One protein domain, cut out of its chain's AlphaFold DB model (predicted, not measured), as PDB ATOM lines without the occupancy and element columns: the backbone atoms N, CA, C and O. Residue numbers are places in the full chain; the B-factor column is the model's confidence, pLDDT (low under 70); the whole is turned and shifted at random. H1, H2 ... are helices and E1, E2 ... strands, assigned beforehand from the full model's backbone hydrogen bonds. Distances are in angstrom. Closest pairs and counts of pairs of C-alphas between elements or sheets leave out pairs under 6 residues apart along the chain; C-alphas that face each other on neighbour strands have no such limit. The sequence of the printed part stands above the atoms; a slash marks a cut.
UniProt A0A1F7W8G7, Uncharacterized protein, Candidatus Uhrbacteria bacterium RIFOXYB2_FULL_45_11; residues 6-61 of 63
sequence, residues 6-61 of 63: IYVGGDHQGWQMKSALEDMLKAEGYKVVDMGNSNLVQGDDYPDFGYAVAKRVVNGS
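This is residues 6 to 61 of the 63 residues of an uncharacterized protein of Candidatus Uhrbacteria bacterium RIFOXYB2_FULL_45_11 (UniProt A0A1F7W8G7). A small two-strand parallel sheet, E1 beside E2, sits between two helices in a flat slab, with H1 on one side and H2 on the other, both running back against the strands. The 56 printed residues run E1, H1, E2, H2; the class is mostly helix. The whole is compact, with a radius of gyration of the C-alphas of 11.1 A and spans of 32 by 25 by 12 A.

Find E1, residues 6 to 8, from C-alpha 6 at (15.618, -10.877, 8.527), and E2, residues 31 to 34. H1, residues 15 to 27, is 18.5 A long; H2, residues 46 to 60, runs 21.2 A to C-alpha 60 at (25.187, -12.577, 11.479).

E1 and E2 are parallel at 20 degrees; look for N 6 and O 31, 2.9 A apart. E1, H1, E2 form a strand-helix-strand unit, parallel neighbour strands joined through a helix, with a right-handed crossover. The closest C-alphas of H1 and E2 are Lys 26 and Val 32, 6.4 A; of E1 and H2, Tyr 7 and Val 53, 5.8 A. H1 and H2 are apart. In both helices every O i to N i+4 pair is within hydrogen-bond range.

The printed part has no cut. The link from E2 to H2, 11 residues, is long. Residues 60 to 61 have pLDDT under 70.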
ATOM      1  N   ILE A   6      15.654 -11.399   9.895       95.50
ATOM      2  CA  ILE A   6      15.618 -10.877   8.527       95.50
ATOM      3  C   ILE A   6      16.039  -9.409   8.555       95.50
ATOM      4  O   ILE A   6      15.493  -8.612   9.316       95.50
ATOM      5  N   TYR A   7      17.011  -9.059   7.717       96.00
ATOM      6  CA  TYR A   7      17.430  -7.679   7.491       96.00
ATOM      7  C   TYR A   7      16.783  -7.177   6.203       96.00
ATOM      8  O   TYR A   7      16.867  -7.856   5.179       96.00
ATOM      9  N   VAL A   8      16.154  -6.007   6.247       96.38
ATOM     10  CA  VAL A   8      15.533  -5.371   5.075       96.38
ATOM     11  C   VAL A   8      16.179  -4.018   4.820       96.38
ATOM     12  O   VAL A   8      16.640  -3.373   5.755       96.38
ATOM     13  N   GLY A   9      16.232  -3.591   3.563       96.00
ATOM     14  CA  GLY A   9      16.750  -2.283   3.188       96.00
ATOM     15  C   GLY A   9      16.294  -1.899   1.785       96.00
ATOM     16  O   GLY A   9      16.071  -2.775   0.949       96.00
ATOM     17  N   GLY A  10      16.112  -0.607   1.544       95.75
ATOM     18  CA  GLY A  10      15.616  -0.060   0.288       95.75
ATOM     19  C   GLY A  10      15.617   1.466   0.293       95.75
ATOM     20  O   GLY A  10      15.511   2.092   1.349       95.75
ATOM     21  N   ASP A  11      15.740   2.032  -0.900       96.19
ATOM     22  CA  ASP A  11      15.640   3.465  -1.172       96.19
ATOM     23  C   ASP A  11      14.170   3.934  -1.214       96.19
ATOM     24  O   ASP A  11      13.231   3.191  -0.897       96.19
ATOM     25  N   HIS A  12      13.954   5.179  -1.626       95.94
ATOM     26  CA  HIS A  12      12.641   5.790  -1.773       95.94
ATOM     27  C   HIS A  12      11.720   5.042  -2.737       95.94
ATOM     28  O   HIS A  12      10.508   5.034  -2.511       95.94
ATOM     29  N   GLN A  13      12.265   4.390  -3.768       95.62
ATOM     30  CA  GLN A  13      11.473   3.606  -4.717       95.62
ATOM     31  C   GLN A  13      10.977   2.308  -4.075       95.62
ATOM     32  O   GLN A  13       9.858   1.862  -4.335       95.62
ATOM     33  N   GLY A  14      11.788   1.712  -3.197       94.06
ATOM     34  CA  GLY A  14      11.441   0.509  -2.439       94.06
ATOM     35  C   GLY A  14      10.657   0.755  -1.145       94.06
ATOM     36  O   GLY A  14      10.155  -0.209  -0.564       94.06
ATOM     37  N   TRP A  15      10.531   2.006  -0.690       94.19
ATOM     38  CA  TRP A  15      10.033   2.369   0.643       94.19
ATOM     39  C   TRP A  15       8.721   1.677   1.036       94.19
ATOM     40  O   TRP A  15       8.659   0.965   2.037       94.19
ATOM     41  N   GLN A  16       7.670   1.860   0.232       94.62
ATOM     42  CA  GLN A  16       6.331   1.356   0.556       94.62
ATOM     43  C   GLN A  16       6.293  -0.175   0.602       94.62
ATOM     44  O   GLN A  16       5.697  -0.760   1.506       94.62
ATOM     45  N   MET A  17       6.959  -0.825  -0.354       95.75
ATOM     46  CA  MET A  17       7.033  -2.283  -0.417       95.75
ATOM     47  C   MET A  17       7.837  -2.851   0.757       95.75
ATOM     48  O   MET A  17       7.413  -3.834   1.362       95.75
ATOM     49  N   LYS A  18       8.960  -2.216   1.115       95.50
ATOM     50  CA  LYS A  18       9.782  -2.589   2.272       95.50
ATOM     51  C   LYS A  18       8.972  -2.541   3.565       95.50
ATOM     52  O   LYS A  18       9.001  -3.513   4.312       95.50
ATOM     53  N   SER A  19       8.223  -1.461   3.802       94.81
ATOM     54  CA  SER A  19       7.381  -1.327   4.999       94.81
ATOM     55  C   SER A  19       6.298  -2.407   5.066       94.81
ATOM     56  O   SER A  19       6.141  -3.056   6.095       94.81
ATOM     57  N   ALA A  20       5.603  -2.672   3.954       96.81
ATOM     58  CA  ALA A  20       4.590  -3.727   3.906       96.81
ATOM     59  C   ALA A  20       5.185  -5.129   4.153       96.81
ATOM     60  O   ALA A  20       4.583  -5.956   4.839       96.81
ATOM     61  N   LEU A  21       6.379  -5.394   3.615       96.88
ATOM     62  CA  LEU A  21       7.097  -6.647   3.833       96.88
ATOM     63  C   LEU A  21       7.547  -6.797   5.292       96.88
ATOM     64  O   LEU A  21       7.417  -7.874   5.866       96.88
ATOM     65  N   GLU A  22       8.050  -5.725   5.900       96.44
ATOM     66  CA  GLU A  22       8.443  -5.704   7.308       96.44
ATOM     67  C   GLU A  22       7.265  -6.044   8.229       96.44
ATOM     68  O   GLU A  22       7.407  -6.902   9.105       96.44
ATOM     69  N   ASP A  23       6.101  -5.432   8.007       97.19
ATOM     70  CA  ASP A  23       4.895  -5.692   8.795       97.19
ATOM     71  C   ASP A  23       4.417  -7.141   8.648       97.19
ATOM     72  O   ASP A  23       4.121  -7.805   9.645       97.19
ATOM     73  N   MET A  24       4.410  -7.666   7.421       98.19
ATOM     74  CA  MET A  24       4.042  -9.056   7.141       98.19
ATOM     75  C   MET A  24       4.984 -10.047   7.840       98.19
ATOM     76  O   MET A  24       4.531 -10.945   8.549       98.19
ATOM     77  N   LEU A  25       6.299  -9.856   7.721       97.06
ATOM     78  CA  LEU A  25       7.293 -10.729   8.349       97.06
ATOM     79  C   LEU A  25       7.213 -10.688   9.883       97.06
ATOM     80  O   LEU A  25       7.332 -11.725  10.544       97.06
ATOM     81  N   LYS A  26       6.974  -9.507  10.464       96.00
ATOM     82  CA  LYS A  26       6.732  -9.367  11.907       96.00
ATOM     83  C   LYS A  26       5.454 -10.085  12.335       96.00
ATOM     84  O   LYS A  26       5.484 -10.788  13.344       96.00
ATOM     85  N   ALA A  27       4.364  -9.961  11.574       97.44
ATOM     86  CA  ALA A  27       3.104 -10.655  11.846       97.44
ATOM     87  C   ALA A  27       3.261 -12.184  11.800       97.44
ATOM     88  O   ALA A  27       2.638 -12.903  12.579       97.44
ATOM     89  N   GLU A  28       4.158 -12.690  10.954       96.56
ATOM     90  CA  GLU A  28       4.525 -14.104  10.923       96.56
ATOM     91  C   GLU A  28       5.468 -14.531  12.066       96.56
ATOM     92  O   GLU A  28       5.771 -15.720  12.204       96.56
ATOM     93  N   GLY A  29       5.959 -13.607  12.892       95.38
ATOM     94  CA  GLY A  29       6.830 -13.898  14.032       95.38
ATOM     95  C   GLY A  29       8.325 -13.946  13.707       95.38
ATOM     96  O   GLY A  29       9.096 -14.524  14.477       95.38
ATOM     97  N   TYR A  30       8.764 -13.376  12.579       96.12
ATOM     98  CA  TYR A  30      10.190 -13.137  12.338       96.12
ATOM     99  C   TYR A  30      10.679 -11.920  13.128       96.12
ATOM    100  O   TYR A  30       9.968 -10.930  13.302       96.12
ATOM    101  N   LYS A  31      11.946 -11.954  13.551       94.25
ATOM    102  CA  LYS A  31      12.645 -10.744  13.986       94.25
ATOM    103  C   LYS A  31      13.111  -9.999  12.739       94.25
ATOM    104  O   LYS A  31      13.975 -10.504  12.026       94.25
ATOM    105  N   VAL A  32      12.568  -8.812  12.495       95.31
ATOM    106  CA  VAL A  32      12.947  -7.970  11.353       95.31
ATOM    107  C   VAL A  32      13.775  -6.784  11.835       95.31
ATOM    108  O   VAL A  32      13.462  -6.190  12.867       95.31
ATOM    109  N   VAL A  33      14.845  -6.466  11.111       95.00
ATOM    110  CA  VAL A  33      15.702  -5.302  11.357       95.00
ATOM    111  C   VAL A  33      15.774  -4.473  10.081       95.00
ATOM    112  O   VAL A  33      16.303  -4.929   9.067       95.00
ATOM    113  N   ASP A  34      15.251  -3.256  10.148       94.69
ATOM    114  CA  ASP A  34      15.335  -2.279   9.069       94.69
ATOM    115  C   ASP A  34      16.731  -1.640   9.031       94.69
ATOM    116  O   ASP A  34      17.192  -1.045  10.006       94.69
ATOM    117  N   MET A  35      17.420  -1.812   7.908       95.00
ATOM    118  CA  MET A  35      18.756  -1.279   7.634       95.00
ATOM    119  C   MET A  35      18.709   0.023   6.833       95.00
ATOM    120  O   MET A  35      19.760   0.556   6.477       95.00
ATOM    121  N   GLY A  36      17.510   0.538   6.578       90.00
ATOM    122  CA  GLY A  36      17.297   1.834   5.978       90.00
ATOM    123  C   GLY A  36      16.621   1.769   4.604       90.00
ATOM    124  O   GLY A  36      16.674   0.748   3.927       90.00
ATOM    125  N   ASN A  37      15.993   2.856   4.166       84.25
ATOM    126  CA  ASN A  37      15.846   4.083   4.958       84.25
ATOM    127  C   ASN A  37      14.867   3.876   6.149       84.25
ATOM    128  O   ASN A  37      14.095   2.923   6.135       84.25
ATOM    129  N   SER A  38      14.873   4.731   7.176       81.75
ATOM    130  CA  SER A  38      13.866   4.745   8.265       81.75
ATOM    131  C   SER A  38      12.739   5.758   8.031       81.75
ATOM    132  O   SER A  38      11.770   5.819   8.787       81.75
ATOM    133  N   ASN A  39      12.844   6.533   6.954       87.31
ATOM    134  CA  ASN A  39      11.841   7.466   6.463       87.31
ATOM    135  C   ASN A  39      11.936   7.591   4.933       87.31
ATOM    136  O   ASN A  39      12.984   7.339   4.349       87.31
ATOM    137  N   LEU A  40      10.851   8.017   4.282       89.19
ATOM    138  CA  LEU A  40      10.857   8.288   2.844       89.19
ATOM    139  C   LEU A  40      11.696   9.544   2.548       89.19
ATOM    140  O   LEU A  40      11.286  10.651   2.903       89.19
ATOM    141  N   VAL A  41      12.846   9.383   1.889       93.31
ATOM    142  CA  VAL A  41      13.730  10.485   1.465       93.31
ATOM    143  C   VAL A  41      13.835  10.485  -0.052       93.31
ATOM    144  O   VAL A  41      14.528   9.664  -0.631       93.31
ATOM    145  N   GLN A  42      13.136  11.407  -0.711       93.94
ATOM    146  CA  GLN A  42      13.159  11.492  -2.172       93.94
ATOM    147  C   GLN A  42      14.580  11.721  -2.698       93.94
ATOM    148  O   GLN A  42      15.264  12.638  -2.243       93.94
ATOM    149  N   GLY A  43      14.984  10.911  -3.678       92.00
ATOM    150  CA  GLY A  43      16.302  10.999  -4.300       92.00
ATOM    151  C   GLY A  43      17.443  10.388  -3.485       92.00
ATOM    152  O   GLY A  43      18.594  10.677  -3.793       92.00
ATOM    153  N   ASP A  44      17.156   9.582  -2.454       91.38
ATOM    154  CA  ASP A  44      18.178   8.711  -1.869       91.38
ATOM    155  C   ASP A  44      18.539   7.552  -2.817       91.38
ATOM    156  O   ASP A  44      17.746   7.151  -3.672       91.38
ATOM    157  N   ASP A  45      19.758   7.031  -2.664       93.25
ATOM    158  CA  ASP A  45      20.305   5.987  -3.526       93.25
ATOM    159  C   ASP A  45      20.452   4.661  -2.764       93.25
ATOM    160  O   ASP A  45      20.914   4.599  -1.623       93.25
ATOM    161  N   TYR A  46      20.104   3.557  -3.427       93.88
ATOM    162  CA  TYR A  46      20.099   2.213  -2.844       93.88
ATOM    163  C   TYR A  46      21.447   1.613  -2.368       93.88
ATOM    164  O   TYR A  46      21.382   0.705  -1.526       93.88
ATOM    165  N   PRO A  47      22.652   1.997  -2.861       96.56
ATOM    166  CA  PRO A  47      23.890   1.285  -2.526       96.56
ATOM    167  C   PRO A  47      24.200   1.218  -1.028       96.56
ATOM    168  O   PRO A  47      24.638   0.167  -0.550       96.56
ATOM    169  N   ASP A  48      23.924   2.287  -0.276       93.75
ATOM    170  CA  ASP A  48      24.182   2.339   1.167       93.75
ATOM    171  C   ASP A  48      23.311   1.335   1.934       93.75
ATOM    172  O   ASP A  48      23.807   0.572   2.770       93.75
ATOM    173  N   PHE A  49      22.018   1.269   1.600       95.19
ATOM    174  CA  PHE A  49      21.070   0.344   2.224       95.19
ATOM    175  C   PHE A  49      21.365  -1.110   1.837       95.19
ATOM    176  O   PHE A  49      21.387  -1.996   2.696       95.19
ATOM    177  N   GLY A  50      21.662  -1.362   0.557       96.06
ATOM    178  CA  GLY A  50      22.025  -2.690   0.064       96.06
ATOM    179  C   GLY A  50      23.303  -3.224   0.717       96.06
ATOM    180  O   GLY A  50      23.343  -4.369   1.179       96.06
ATOM    181  N   TYR A  51      24.333  -2.381   0.836       96.00
ATOM    182  CA  TYR A  51      25.569  -2.732   1.530       96.00
ATOM    183  C   TYR A  51      25.334  -3.006   3.020       96.00
ATOM    184  O   TYR A  51      25.853  -3.990   3.556       96.00
ATOM    185  N   ALA A  52      24.527  -2.181   3.695       94.38
ATOM    186  CA  ALA A  52      24.198  -2.372   5.104       94.38
ATOM    187  C   ALA A  52      23.508  -3.724   5.359       94.38
ATOM    188  O   ALA A  52      23.898  -4.438   6.291       94.38
ATOM    189  N   VAL A  53      22.548  -4.112   4.509       95.81
ATOM    190  CA  VAL A  53      21.896  -5.432   4.555       95.81
ATOM    191  C   VAL A  53      22.918  -6.548   4.346       95.81
ATOM    192  O   VAL A  53      23.057  -7.415   5.212       95.81
ATOM    193  N   ALA A  54      23.678  -6.510   3.247       95.56
ATOM    194  CA  ALA A  54      24.645  -7.554   2.907       95.56
ATOM    195  C   ALA A  54      25.685  -7.760   4.020       95.56
ATOM    196  O   ALA A  54      25.957  -8.888   4.433       95.56
ATOM    197  N   LYS A  55      26.206  -6.661   4.579       94.69
ATOM    198  CA  LYS A  55      27.166  -6.687   5.685       94.69
ATOM    199  C   LYS A  55      26.593  -7.359   6.936       94.69
ATOM    200  O   LYS A  55      27.311  -8.092   7.614       94.69
ATOM    201  N   ARG A  56      25.322  -7.118   7.273       93.12
ATOM    202  CA  ARG A  56      24.681  -7.752   8.440       93.12
ATOM    203  C   ARG A  56      24.367  -9.218   8.217       93.12
ATOM    204  O   ARG A  56      24.552  -9.993   9.151       93.12
ATOM    205  N   VAL A  57      23.952  -9.592   7.010       93.31
ATOM    206  CA  VAL A  57      23.748 -10.998   6.647       93.31
ATOM    207  C   VAL A  57      25.065 -11.759   6.799       93.31
ATOM    208  O   VAL A  57      25.133 -12.688   7.590       93.31
ATOM    209  N   VAL A  58      26.151 -11.303   6.168       92.94
ATOM    210  CA  VAL A  58      27.457 -11.985   6.252       92.94
ATOM    211  C   VAL A  58      27.968 -12.094   7.696       92.94
ATOM    212  O   VAL A  58      28.435 -13.154   8.102       92.94
ATOM    213  N   ASN A  59      27.841 -11.033   8.500       84.38
ATOM    214  CA  ASN A  59      28.352 -11.030   9.876       84.38
ATOM    215  C   ASN A  59      27.462 -11.789  10.877       84.38
ATOM    216  O   ASN A  59      27.957 -12.240  11.906       84.38
ATOM    217  N   GLY A  60      26.154 -11.882  10.621       66.56
ATOM    218  CA  GLY A  60      25.187 -12.577  11.479       66.56
ATOM    219  C   GLY A  60      24.951 -14.041  11.100       66.56
ATOM    220  O   GLY A  60      24.263 -14.744  11.834       66.56
ATOM    221  N   SER A  61      25.501 -14.487   9.967       54.59
ATOM    222  CA  SER A  61      25.328 -15.827   9.393       54.59
ATOM    223  C   SER A  61      26.628 -16.636   9.374       54.59
ATOM    224  O   SER A  61      26.856 -17.412   8.447       54.59
TER     225      SER A  61